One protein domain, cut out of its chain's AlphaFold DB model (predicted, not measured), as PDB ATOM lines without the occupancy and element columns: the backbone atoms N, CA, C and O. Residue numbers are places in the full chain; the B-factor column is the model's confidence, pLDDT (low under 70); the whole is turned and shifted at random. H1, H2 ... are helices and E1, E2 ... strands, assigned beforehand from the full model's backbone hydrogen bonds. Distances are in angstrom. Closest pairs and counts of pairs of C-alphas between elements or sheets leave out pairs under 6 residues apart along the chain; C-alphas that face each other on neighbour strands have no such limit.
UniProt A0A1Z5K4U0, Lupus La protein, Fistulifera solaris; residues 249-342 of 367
ATOM      1  N   ILE A 249     223.543 208.291 210.368       93.62
ATOM      2  CA  ILE A 249     224.535 208.676 211.380       93.62
ATOM      3  C   ILE A 249     224.326 210.150 211.708       93.62
ATOM      4  O   ILE A 249     224.416 211.006 210.829       93.62
ATOM      5  N   ARG A 250     224.078 210.464 212.976       94.06
ATOM      6  CA  ARG A 250     224.028 211.833 213.489       94.06
ATOM      7  C   ARG A 250     225.417 212.279 213.930       94.06
ATOM      8  O   ARG A 250     226.101 211.543 214.637       94.06
ATOM      9  N   LEU A 251     225.794 213.491 213.531       93.62
ATOM     10  CA  LEU A 251     227.047 214.153 213.877       93.62
ATOM     11  C   LEU A 251     226.760 215.429 214.674       93.62
ATOM     12  O   LEU A 251     225.941 216.251 214.254       93.62
ATOM     13  N   GLU A 252     227.467 215.629 215.782       91.75
ATOM     14  CA  GLU A 252     227.414 216.859 216.584       91.75
ATOM     15  C   GLU A 252     228.818 217.418 216.826       91.75
ATOM     16  O   GLU A 252     229.805 216.681 216.905       91.75
ATOM     17  N   GLY A 253     228.911 218.740 216.969       87.56
ATOM     18  CA  GLY A 253     230.181 219.445 217.134       87.56
ATOM     19  C   GLY A 253     230.938 219.672 215.826       87.56
ATOM     20  O   GLY A 253     232.166 219.704 215.836       87.56
ATOM     21  N   LEU A 254     230.219 219.813 214.712       89.88
ATOM     22  CA  LEU A 254     230.787 220.242 213.435       89.88
ATOM     23  C   LEU A 254     231.241 221.709 213.511       89.88
ATOM     24  O   LEU A 254     230.617 222.526 214.188       89.88
ATOM     25  N   SER A 255     232.314 222.045 212.789       86.62
ATOM     26  CA  SER A 255     232.803 223.427 212.685       86.62
ATOM     27  C   SER A 255     231.767 224.319 211.995       86.62
ATOM     28  O   SER A 255     231.382 224.058 210.860       86.62
ATOM     29  N   VAL A 256     231.331 225.386 212.661       85.31
ATOM     30  CA  VAL A 256     230.317 226.323 212.147       85.31
ATOM     31  C   VAL A 256     230.828 227.103 210.929       85.31
ATOM     32  O   VAL A 256     230.052 227.383 210.012       85.31
ATOM     33  N   ASP A 257     232.126 227.410 210.909       82.31
ATOM     34  CA  ASP A 257     232.741 228.301 209.921       82.31
ATOM     35  C   ASP A 257     233.333 227.551 208.720       82.31
ATOM     36  O   ASP A 257     233.280 228.038 207.591       82.31
ATOM     37  N   GLU A 258     233.887 226.357 208.947       83.00
ATOM     38  CA  GLU A 258     234.670 225.635 207.933       83.00
ATOM     39  C   GLU A 258     233.960 224.401 207.365       83.00
ATOM     40  O   GLU A 258     234.376 223.869 206.331       83.00
ATOM     41  N   CYS A 259     232.894 223.925 208.019       87.44
ATOM     42  CA  CYS A 259     232.168 222.744 207.570       87.44
ATOM     43  C   CYS A 259     231.190 223.083 206.442       87.44
ATOM     44  O   CYS A 259     230.433 224.058 206.483       87.44
ATOM     45  N   ASP A 260     231.144 222.214 205.439       89.44
ATOM     46  CA  ASP A 260     230.051 222.158 204.485       89.44
ATOM     47  C   ASP A 260     229.733 220.714 204.080       89.44
ATOM     48  O   ASP A 260     230.297 219.751 204.591       89.44
ATOM     49  N   ARG A 261     228.746 220.549 203.194       89.81
ATOM     50  CA  ARG A 261     228.278 219.217 202.792       89.81
ATOM     51  C   ARG A 261     229.356 218.411 202.077       89.81
ATOM     52  O   ARG A 261     229.417 217.206 202.284       89.81
ATOM     53  N   GLU A 262     230.169 219.063 201.249       90.38
ATOM     54  CA  GLU A 262     231.237 218.376 200.523       90.38
ATOM     55  C   GLU A 262     232.317 217.929 201.508       90.38
ATOM     56  O   GLU A 262     232.717 216.779 201.456       90.38
ATOM     57  N   ALA A 263     232.658 218.751 202.507       90.31
ATOM     58  CA  ALA A 263     233.574 218.353 203.575       90.31
ATOM     59  C   ALA A 263     233.130 217.093 204.341       90.31
ATOM     60  O   ALA A 263     233.960 216.268 204.723       90.31
ATOM     61  N   ILE A 264     231.826 216.951 204.595       91.94
ATOM     62  CA  ILE A 264     231.274 215.756 205.245       91.94
ATOM     63  C   ILE A 264     231.360 214.553 204.297       91.94
ATOM     64  O   ILE A 264     231.710 213.463 204.738       91.94
ATOM     65  N   LEU A 265     231.075 214.733 203.002       91.88
ATOM     66  CA  LEU A 265     231.199 213.661 202.007       91.88
ATOM     67  C   LEU A 265     232.656 213.235 201.775       91.88
ATOM     68  O   LEU A 265     232.899 212.043 201.618       91.88
ATOM     69  N   ASP A 266     233.608 214.168 201.821       91.38
ATOM     70  CA  ASP A 266     235.047 213.887 201.763       91.38
ATOM     71  C   ASP A 266     235.462 212.987 202.938       91.38
ATOM     72  O   ASP A 266     236.108 211.959 202.744       91.38
ATOM     73  N   ALA A 267     235.015 213.321 204.153       92.38
ATOM     74  CA  ALA A 267     235.279 212.522 205.349       92.38
ATOM     75  C   ALA A 267     234.615 211.132 205.283       92.38
ATOM     76  O   ALA A 267     235.194 210.134 205.708       92.38
ATOM     77  N   VAL A 268     233.406 211.040 204.718       92.56
ATOM     78  CA  VAL A 268     232.732 209.755 204.467       92.56
ATOM     79  C   VAL A 268     233.522 208.907 203.470       92.56
ATOM     80  O   VAL A 268     233.713 207.716 203.708       92.56
ATOM     81  N   ALA A 269     233.992 209.507 202.377       91.19
ATOM     82  CA  ALA A 269     234.795 208.834 201.365       91.19
ATOM     83  C   ALA A 269     236.105 208.292 201.966       91.19
ATOM     84  O   ALA A 269     236.414 207.113 201.798       91.19
ATOM     85  N   GLU A 270     236.803 209.098 202.773       90.94
ATOM     86  CA  GLU A 270     237.993 208.679 203.525       90.94
ATOM     87  C   GLU A 270     237.688 207.516 204.484       90.94
ATOM     88  O   GLU A 270     238.348 206.473 204.450       90.94
ATOM     89  N   GLY A 271     236.640 207.652 205.303       88.75
ATOM     90  CA  GLY A 271     236.262 206.653 206.302       88.75
ATOM     91  C   GLY A 271     235.829 205.309 205.712       88.75
ATOM     92  O   GLY A 271     236.059 204.265 206.333       88.75
ATOM     93  N   LEU A 272     235.256 205.324 204.508       88.25
ATOM     94  CA  LEU A 272     234.866 204.135 203.744       88.25
ATOM     95  C   LEU A 272     235.952 203.652 202.771       88.25
ATOM     96  O   LEU A 272     235.786 202.595 202.167       88.25
ATOM     97  N   SER A 273     237.058 204.391 202.635       88.81
ATOM     98  CA  SER A 273     238.128 204.118 201.666       88.81
ATOM     99  C   SER A 273     237.622 204.019 200.219       88.81
ATOM    100  O   SER A 273     238.057 203.161 199.452       88.81
ATOM    101  N   ILE A 274     236.703 204.914 199.860       89.38
ATOM    102  CA  ILE A 274     236.147 205.084 198.512       89.38
ATOM    103  C   ILE A 274     236.427 206.502 198.011       89.38
ATOM    104  O   ILE A 274     236.875 207.371 198.757       89.38
ATOM    105  N   THR A 275     236.139 206.760 196.743       88.38
ATOM    106  CA  THR A 275     236.144 208.112 196.174       88.38
ATOM    107  C   THR A 275     234.846 208.865 196.484       88.38
ATOM    108  O   THR A 275     233.801 208.278 196.784       88.38
ATOM    109  N   VAL A 276     234.883 210.197 196.398       85.38
ATOM    110  CA  VAL A 276     233.694 211.047 196.594       85.38
ATOM    111  C   VAL A 276     232.670 210.807 195.483       85.38
ATOM    112  O   VAL A 276     231.461 210.850 195.721       85.38
ATOM    113  N   GLU A 277     233.137 210.515 194.270       85.62
ATOM    114  CA  GLU A 277     232.315 210.098 193.137       85.62
ATOM    115  C   GLU A 277     231.562 208.804 193.456       85.62
ATOM    116  O   GLU A 277     230.340 208.769 193.315       85.62
ATOM    117  N   GLU A 278     232.244 207.784 193.984       81.06
ATOM    118  CA  GLU A 278     231.608 206.530 194.411       81.06
ATOM    119  C   GLU A 278     230.617 206.753 195.560       81.06
ATOM    120  O   GLU A 278     229.533 206.168 195.560       81.06
ATOM    121  N   ALA A 279     230.916 207.640 196.516       85.31
ATOM    122  CA  ALA A 279     229.969 208.003 197.573       85.31
ATOM    123  C   ALA A 279     228.686 208.645 197.002       85.31
ATOM    124  O   ALA A 279     227.572 208.347 197.452       85.31
ATOM    125  N   LYS A 280     228.826 209.485 195.966       84.75
ATOM    126  CA  LYS A 280     227.706 210.105 195.237       84.75
ATOM    127  C   LYS A 280     226.933 209.081 194.399       84.75
ATOM    128  O   LYS A 280     225.701 209.111 194.406       84.75
ATOM    129  N   GLU A 281     227.614 208.150 193.732       85.06
ATOM    130  CA  GLU A 281     226.994 207.045 192.980       85.06
ATOM    131  C   GLU A 281     226.214 206.095 193.894       85.06
ATOM    132  O   GLU A 281     225.082 205.714 193.579       85.06
ATOM    133  N   ARG A 282     226.757 205.813 195.086       84.38
ATOM    134  CA  ARG A 282     226.078 205.098 196.178       84.38
ATOM    135  C   ARG A 282     224.958 205.911 196.830       84.38
ATOM    136  O   ARG A 282     224.316 205.410 197.744       84.38
ATOM    137  N   LYS A 283     224.683 207.134 196.366       87.25
ATOM    138  CA  LYS A 283     223.617 208.013 196.871       87.25
ATOM    139  C   LYS A 283     223.721 208.257 198.381       87.25
ATOM    140  O   LYS A 283     222.699 208.281 199.067       87.25
ATOM    141  N   ILE A 284     224.937 208.438 198.889       90.06
ATOM    142  CA  ILE A 284     225.165 208.867 200.270       90.06
ATOM    143  C   ILE A 284     224.965 210.382 200.339       90.06
ATOM    144  O   ILE A 284     225.440 211.123 199.477       90.06
ATOM    145  N   TYR A 285     224.233 210.857 201.347       90.38
ATOM    146  CA  TYR A 285     223.898 212.273 201.483       90.38
ATOM    147  C   TYR A 285     224.381 212.848 202.810       90.38
ATOM    148  O   TYR A 285     224.134 212.269 203.863       90.38
ATOM    149  N   ALA A 286     224.982 214.038 202.749       91.75
ATOM    150  CA  ALA A 286     225.228 214.884 203.909       91.75
ATOM    151  C   ALA A 286     224.077 215.894 204.078       91.75
ATOM    152  O   ALA A 286     223.917 216.847 203.298       91.75
ATOM    153  N   ASP A 287     223.262 215.676 205.104       90.00
ATOM    154  CA  ASP A 287     222.169 216.549 205.513       90.00
ATOM    155  C   ASP A 287     222.702 217.570 206.536       90.00
ATOM    156  O   ASP A 287     222.681 217.369 207.747       90.00
ATOM    157  N   TYR A 288     223.240 218.673 206.002       91.06
ATOM    158  CA  TYR A 288     223.880 219.751 206.762       91.06
ATOM    159  C   TYR A 288     223.600 221.128 206.140       91.06
ATOM    160  O   TYR A 288     223.532 221.264 204.913       91.06
ATOM    161  N   SER A 289     223.453 222.174 206.950       85.62
ATOM    162  CA  SER A 289     223.419 223.564 206.473       85.62
ATOM    163  C   SER A 289     224.580 224.345 207.080       85.62
ATOM    164  O   SER A 289     224.852 224.205 208.266       85.62
ATOM    165  N   ARG A 290     225.256 225.175 206.273       85.44
ATOM    166  CA  ARG A 290     226.381 226.003 206.740       85.44
ATOM    167  C   ARG A 290     225.976 226.833 207.955       85.44
ATOM    168  O   ARG A 290     224.876 227.391 207.969       85.44
ATOM    169  N   GLY A 291     226.865 226.911 208.938       83.44
ATOM    170  CA  GLY A 291     226.602 227.584 210.205       83.44
ATOM    171  C   GLY A 291     225.898 226.716 211.254       83.44
ATOM    172  O   GLY A 291     225.490 227.236 212.287       83.44
ATOM    173  N   GLN A 292     225.717 225.414 211.010       86.50
ATOM    174  CA  GLN A 292     225.190 224.483 212.011       86.50
ATOM    175  C   GLN A 292     226.323 223.733 212.716       86.50
ATOM    176  O   GLN A 292     227.340 223.406 212.110       86.50
ATOM    177  N   GLU A 293     226.112 223.409 213.989       88.81
ATOM    178  CA  GLU A 293     227.000 222.526 214.763       88.81
ATOM    179  C   GLU A 293     226.608 221.046 214.635       88.81
ATOM    180  O   GLU A 293     227.375 220.163 215.014       88.81
ATOM    181  N   ASN A 294     225.423 220.770 214.083       91.00
ATOM    182  CA  ASN A 294     224.843 219.435 213.979       91.00
ATOM    183  C   ASN A 294     224.540 219.101 212.516       91.00
ATOM    184  O   ASN A 294     224.117 219.968 211.748       91.00
ATOM    185  N   GLY A 295     224.715 217.838 212.144       91.62
ATOM    186  CA  GLY A 295     224.405 217.324 210.814       91.62
ATOM    187  C   GLY A 295     224.098 215.831 210.845       91.62
ATOM    188  O   GLY A 295     224.224 215.179 211.881       91.62
ATOM    189  N   ALA A 296     223.694 215.283 209.706       93.25
ATOM    190  CA  ALA A 296     223.481 213.849 209.563       93.25
ATOM    191  C   ALA A 296     224.028 213.325 208.232       93.25
ATOM    192  O   ALA A 296     224.051 214.039 207.227       93.25
ATOM    193  N   ILE A 297     224.455 212.066 208.230       93.88
ATOM    194  CA  ILE A 297     224.832 211.312 207.036       93.88
ATOM    195  C   ILE A 297     223.767 210.251 206.810       93.88
ATOM    196  O   ILE A 297     223.403 209.521 207.730       93.88
ATOM    197  N   ARG A 298     223.276 210.166 205.576       92.25
ATOM    198  CA  ARG A 298     222.136 209.337 205.211       92.25
ATOM    199  C   ARG A 298     222.492 208.389 204.080       92.25
ATOM    200  O   ARG A 298     222.944 208.825 203.017       92.25
ATOM    201  N   PHE A 299     222.218 207.114 204.307       89.94
ATOM    202  CA  PHE A 299     222.494 206.016 203.389       89.94
ATOM    203  C   PHE A 299     221.186 205.511 202.760       89.94
ATOM    204  O   PHE A 299     220.121 205.644 203.369       89.94
ATOM    205  N   PRO A 300     221.216 204.987 201.522       82.50
ATOM    206  CA  PRO A 300     220.015 204.451 200.881       82.50
ATOM    207  C   PRO A 300     219.593 203.083 201.434       82.50
ATOM    208  O   PRO A 300     218.405 202.779 201.439       82.50
ATOM    209  N   ASP A 301     220.550 202.276 201.891       80.81
ATOM    210  CA  ASP A 301     220.354 200.910 202.371       80.81
ATOM    211  C   ASP A 301     221.271 200.638 203.567       80.81
ATOM    212  O   ASP A 301     222.326 201.260 203.693       80.81
ATOM    213  N   VAL A 302     220.866 199.688 204.415       79.06
ATOM    214  CA  VAL A 302     221.660 199.223 205.559       79.06
ATOM    215  C   VAL A 302     222.865 198.447 205.042       79.06
ATOM    216  O   VAL A 302     222.715 197.548 204.212       79.06
ATOM    217  N   ALA A 303     224.046 198.772 205.552       80.31
ATOM    218  CA  ALA A 303     225.283 198.082 205.227       80.31
ATOM    219  C   ALA A 303     226.235 198.089 206.432       80.31
ATOM    220  O   ALA A 303     226.208 199.007 207.255       80.31
ATOM    221  N   ASP A 304     227.075 197.056 206.535       79.44
ATOM    222  CA  ASP A 304     228.006 196.883 207.661       79.44
ATOM    223  C   ASP A 304     229.019 198.035 207.760       79.44
ATOM    224  O   ASP A 304     229.453 198.414 208.850       79.44
ATOM    225  N   ASP A 305     229.337 198.651 206.621       83.94
ATOM    226  CA  ASP A 305     230.260 199.776 206.519       83.94
ATOM    227  C   ASP A 305     229.728 201.060 207.183       83.94
ATOM    228  O   ASP A 305     230.530 201.878 207.631       83.94
ATOM    229  N   ILE A 306     228.406 201.209 207.356       87.69
ATOM    230  CA  ILE A 306     227.787 202.325 208.096       87.69
ATOM    231  C   ILE A 306     228.190 202.271 209.568       87.69
ATOM    232  O   ILE A 306     228.559 203.287 210.159       87.69
ATOM    233  N   LYS A 307     228.145 201.078 210.165       87.25
ATOM    234  CA  LYS A 307     228.451 200.886 211.583       87.25
ATOM    235  C   LYS A 307     229.933 201.134 211.847       87.25
ATOM    236  O   LYS A 307     230.276 201.916 212.732       87.25
ATOM    237  N   THR A 308     230.794 200.573 210.996       88.00
ATOM    238  CA  THR A 308     232.239 200.831 211.024       88.00
ATOM    239  C   THR A 308     232.555 202.314 210.832       88.00
ATOM    240  O   THR A 308     233.411 202.861 211.523       88.00
ATOM    241  N   LEU A 309     231.862 202.997 209.920       91.94
ATOM    242  CA  LEU A 309     232.052 204.428 209.706       91.94
ATOM    243  C   LEU A 309     231.617 205.253 210.926       91.94
ATOM    244  O   LEU A 309     232.325 206.177 211.317       91.94
ATOM    245  N   CYS A 310     230.487 204.911 211.551       91.44
ATOM    246  CA  CYS A 310     230.027 205.565 212.774       91.44
ATOM    247  C   CYS A 310     231.050 205.420 213.909       91.44
ATOM    248  O   CYS A 310     231.336 206.397 214.599       91.44
ATOM    249  N   GLU A 311     231.634 204.231 214.074       90.88
ATOM    250  CA  GLU A 311     232.693 203.972 215.056       90.88
ATOM    251  C   GLU A 311     233.948 204.805 214.770       90.88
ATOM    252  O   GLU A 311     234.479 205.423 215.689       90.88
ATOM    253  N   LYS A 312     234.371 204.911 213.501       90.56
ATOM    254  CA  LYS A 312     235.513 205.748 213.091       90.56
ATOM    255  C   LYS A 312     235.289 207.246 213.324       90.56
ATOM    256  O   LYS A 312     236.228 207.974 213.642       90.56
ATOM    257  N   PHE A 313     234.059 207.732 213.158       92.44
ATOM    258  CA  PHE A 313     233.723 209.109 213.528       92.44
ATOM    259  C   PHE A 313     233.714 209.295 215.050       92.44
ATOM    260  O   PHE A 313     234.189 210.320 215.535       92.44
ATOM    261  N   ALA A 314     233.213 208.314 215.806       90.19
ATOM    262  CA  ALA A 314     233.157 208.372 217.267       90.19
ATOM    263  C   ALA A 314     234.545 208.270 217.926       90.19
ATOM    264  O   ALA A 314     234.771 208.892 218.962       90.19
ATOM    265  N   SER A 315     235.480 207.523 217.328       88.62
ATOM    266  CA  SER A 315     236.878 207.433 217.778       88.62
ATOM    267  C   SER A 315     237.715 208.660 217.400       88.62
ATOM    268  O   SER A 315     238.768 208.893 217.994       88.62
ATOM    269  N   GLY A 316     237.251 209.460 216.432       87.31
ATOM    270  CA  GLY A 316     237.985 210.601 215.881       87.31
ATOM    271  C   GLY A 316     239.029 210.225 214.822       87.31
ATOM    272  O   GLY A 316     239.831 211.086 214.443       87.31
ATOM    273  N   ASP A 317     239.009 208.976 214.339       86.75
ATOM    274  CA  ASP A 317     239.851 208.504 213.232       86.75
ATOM    275  C   ASP A 317     239.475 209.189 211.914       86.75
ATOM    276  O   ASP A 317     240.341 209.473 211.090       86.75
ATOM    277  N   VAL A 318     238.189 209.501 211.738       90.44
ATOM    278  CA  VAL A 318     237.682 210.286 210.608       90.44
ATOM    279  C   VAL A 318     237.336 211.692 211.082       90.44
ATOM    280  O   VAL A 318     236.638 211.882 212.082       90.44
ATOM    281  N   LYS A 319     237.817 212.697 210.347       90.75
ATOM    282  CA  LYS A 319     237.679 214.110 210.709       90.75
ATOM    283  C   LYS A 319     237.052 214.904 209.577       90.75
ATOM    284  O   LYS A 319     237.431 214.765 208.421       90.75
ATOM    285  N   VAL A 320     236.150 215.814 209.919       88.94
ATOM    286  CA  VAL A 320     235.571 216.750 208.952       88.94
ATOM    287  C   VAL A 320     236.433 218.008 208.957       88.94
ATOM    288  O   VAL A 320     236.557 218.665 209.989       88.94
ATOM    289  N   LYS A 321     237.085 218.321 207.827       85.19
ATOM    290  CA  LYS A 321     238.047 219.444 207.707       85.19
ATOM    291  C   LYS A 321     239.128 219.424 208.798       85.19
ATOM    292  O   LYS A 321     239.468 220.442 209.385       85.19
ATOM    293  N   GLY A 322     239.651 218.238 209.105       81.56
ATOM    294  CA  GLY A 322     240.707 218.073 210.109       81.56
ATOM    295  C   GLY A 322     240.245 218.197 211.568       81.56
ATOM    296  O   GLY A 322     241.064 218.017 212.468       81.56
ATOM    297  N   THR A 323     238.950 218.419 211.816       86.25
ATOM    298  CA  THR A 323     238.358 218.464 213.160       86.25
ATOM    299  C   THR A 323     237.560 217.189 213.442       86.25
ATOM    300  O   THR A 323     236.735 216.768 212.629       86.25
ATOM    301  N   ALA A 324     237.808 216.555 214.590       89.44
ATOM    302  CA  ALA A 324     237.004 215.423 215.047       89.44
ATOM    303  C   ALA A 324     235.629 215.907 215.529       89.44
ATOM    304  O   ALA A 324     235.528 216.935 216.202       89.44
ATOM    305  N   VAL A 325     234.576 215.165 215.191       90.44
ATOM    306  CA  VAL A 325     233.224 215.439 215.695       90.44
ATOM    307  C   VAL A 325     233.150 215.136 217.192       90.44
ATOM    308  O   VAL A 325     233.836 214.245 217.686       90.44
ATOM    309  N   LYS A 326     232.320 215.877 217.934       87.88
ATOM    310  CA  LYS A 326     232.139 215.649 219.379       87.88
ATOM    311  C   LYS A 326     231.327 214.389 219.648       87.88
ATOM    312  O   LYS A 326     231.598 213.678 220.608       87.88
ATOM    313  N   VAL A 327     230.310 214.152 218.823       89.75
ATOM    314  CA  VAL A 327     229.427 212.991 218.933       89.75
ATOM    315  C   VAL A 327     229.154 212.456 217.538       89.75
ATOM    316  O   VAL A 327     228.773 213.213 216.644       89.75
ATOM    317  N   ALA A 328     229.310 211.146 217.374       92.38
ATOM    318  CA  ALA A 328     228.801 210.399 216.238       92.38
ATOM    319  C   ALA A 328     227.969 209.233 216.766       92.38
ATOM    320  O   ALA A 328     228.454 208.431 217.564       92.38
ATOM    321  N   LYS A 329     226.701 209.167 216.361       91.88
ATOM    322  CA  LYS A 329     225.769 208.134 216.822       91.88
ATOM    323  C   LYS A 329     224.909 207.662 215.660       91.88
ATOM    324  O   LYS A 329     224.349 208.480 214.933       91.88
ATOM    325  N   MET A 330     224.764 206.350 215.521       90.44
ATOM    326  CA  MET A 330     223.769 205.765 214.628       90.44
ATOM    327  C   MET A 330     222.376 205.976 215.229       90.44
ATOM    328  O   MET A 330     222.154 205.678 216.404       90.44
ATOM    329  N   LEU A 331     221.459 206.548 214.454       87.44
ATOM    330  CA  LEU A 331     220.080 206.707 214.903       87.44
ATOM    331  C   LEU A 331     219.367 205.358 214.824       87.44
ATOM    332  O   LEU A 331     219.527 204.631 213.849       87.44
ATOM    333  N   GLU A 332     218.580 205.048 215.852       86.31
ATOM    334  CA  GLU A 332     217.797 203.816 215.943       86.31
ATOM    335  C   GLU A 332     216.408 204.127 216.528       86.31
ATOM    336  O   GLU A 332     216.240 205.072 217.307       86.31
ATOM    337  N   GLY A 333     215.402 203.327 216.165       79.94
ATOM    338  CA  GLY A 333     214.063 203.377 216.758       79.94
ATOM    339  C   GLY A 333     213.331 204.712 216.556       79.94
ATOM    340  O   GLY A 333     213.194 205.208 215.432       79.94
ATOM    341  N   ASP A 334     212.829 205.285 217.651       79.25
ATOM    342  CA  ASP A 334     212.010 206.503 217.624       79.25
ATOM    343  C   ASP A 334     212.806 207.727 217.146       79.25
ATOM    344  O   ASP A 334     212.285 208.539 216.382       79.25
ATOM    345  N   GLU A 335     214.088 207.835 217.521       82.38
ATOM    346  CA  GLU A 335     214.953 208.954 217.117       82.38
ATOM    347  C   GLU A 335     215.159 208.997 215.595       82.38
ATOM    348  O   GLU A 335     215.130 210.066 214.981       82.38
ATOM    349  N   GLU A 336     215.335 207.829 214.973       85.12
ATOM    350  CA  GLU A 336     215.474 207.710 213.521       85.12
ATOM    351  C   GLU A 336     214.143 207.996 212.812       85.12
ATOM    352  O   GLU A 336     214.103 208.707 211.807       85.12
ATOM    353  N   THR A 337     213.030 207.526 213.380       81.62
ATOM    354  CA  THR A 337     211.684 207.790 212.852       81.62
ATOM    355  C   THR A 337     211.370 209.288 212.840       81.62
ATOM    356  O   THR A 337     210.876 209.812 211.836       81.62
ATOM    357  N   THR A 338     211.698 210.009 213.918       83.88
ATOM    358  CA  THR A 338     211.558 211.471 213.983       83.88
ATOM    359  C   THR A 338     212.413 212.160 212.924       83.88
ATOM    360  O   THR A 338     211.899 213.011 212.199       83.88
ATOM    361  N   TYR A 339     213.672 211.746 212.753       87.62
ATOM    362  CA  TYR A 339     214.547 212.288 211.709       87.62
ATOM    363  C   TYR A 339     213.934 212.156 210.307       87.62
ATOM    364  O   TYR A 339     213.900 213.123 209.539       87.62
ATOM    365  N   TRP A 340     213.416 210.974 209.964       84.69
ATOM    366  CA  TRP A 340     212.798 210.740 208.660       84.69
ATOM    367  C   TRP A 340     211.520 211.553 208.463       84.69
ATOM    368  O   TRP A 340     211.321 212.112 207.381       84.69
ATOM    369  N   ASN A 341     210.687 211.683 209.497       82.81
ATOM    370  CA  ASN A 341     209.486 212.519 209.455       82.81
ATOM    371  C   ASN A 341     209.831 213.993 209.210       82.81
ATOM    372  O   ASN A 341     209.273 214.605 208.293       82.81
ATOM    373  N   ASP A 342     210.804 214.532 209.945       83.81
ATOM    374  CA  ASP A 342     211.269 215.912 209.793       83.81
ATOM    375  C   ASP A 342     211.875 216.146 208.401       83.81
ATOM    376  O   ASP A 342     211.605 217.160 207.748       83.81
TER     377      ASP A 342
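This is residues 249 to 342 of the 367 residues of the protein "Lupus La protein" of Fistulifera solaris (UniProt A0A1Z5K4U0). A small, twisted sheet of four strands is covered on one face by two helices, H1 over the E2 and E3 part and H3 over the E4 edge, with the last residues of H1, 268 to 272, meeting H3 at a wide angle of 72 degrees. H2 packs on H1 beyond the sheet, and the last helix, H4, sits out to one side and only grazes the sheet. The printed part has 94 residues with four named helices and four named strands in the order E1 H1 H2 E2 E3 H3 E4 H4; the sheet order is E2 - E3 - E1 - E4, all antiparallel, and the class is mixed, helices and strands. The whole is compact, with a radius of gyration of the C-alphas of 12.2 A and spans of 31 by 26 by 23 A.

Start at E1, residues 249 to 252, an inner strand. Beside it you find E3, residues 294 to 298, antiparallel, with N 251 and O 295 2.8 A apart, and E4, residues 327 to 330, antiparallel, with N 250 and O 329 2.8 A apart. E2, residues 285 to 287, forms a hairpin with E3, with N 287 and O 296 2.8 A apart. H1, residues 261 to 272, and H3, residues 304 to 315, lie on the same face of the sheet, two layers with helices on one face. H1 is slantwise to the strands, at 48 degrees to E2 on the local plane, at a height over the sheet of 8.4 A; its closest C-alphas to E2 are those of Arg 261 and Ala 286, 5.4 A. H3 runs along E4, at 14 degrees on the local plane and a height over the sheet of 8.3 A. H1 and H3 touch, closest at the C-alphas of Gly 271 and Leu 309, 5.9 A, at 72 degrees, only just about perpendicular. H2, residues 276 to 281, touches H1 about perpendicularly, at 89 degrees, closest at the C-alphas of Ala 269 and Val 276, 5.4 A. E1, H1 H2, E2 and E3, H3, E4 are split strand-helix-strand units, each with another strand between its two, with right-handed crossovers. H4, residues 333 to 342, only grazes the sheet with residues 336 to 339. In H1, H2, H3 and H4 every O i to N i+4 pair is within hydrogen-bond range.

Find C-alpha 249 at (224.535, 208.676, 211.380), where E1 begins. H1 runs 16.5 A, E3 13.6 A, H3 17.1 A and H4 14.6 A, ending at C-alpha 342 at (211.269, 215.912, 209.793).

The two C-alphas farthest apart are those of Thr 275 and Asp 334, 32.3 A. The printed part has no cut. The link H3 to E4, 11 residues, is long. No printed residue is under 70, and the mean pLDDT of the printed part of the model is 87.8.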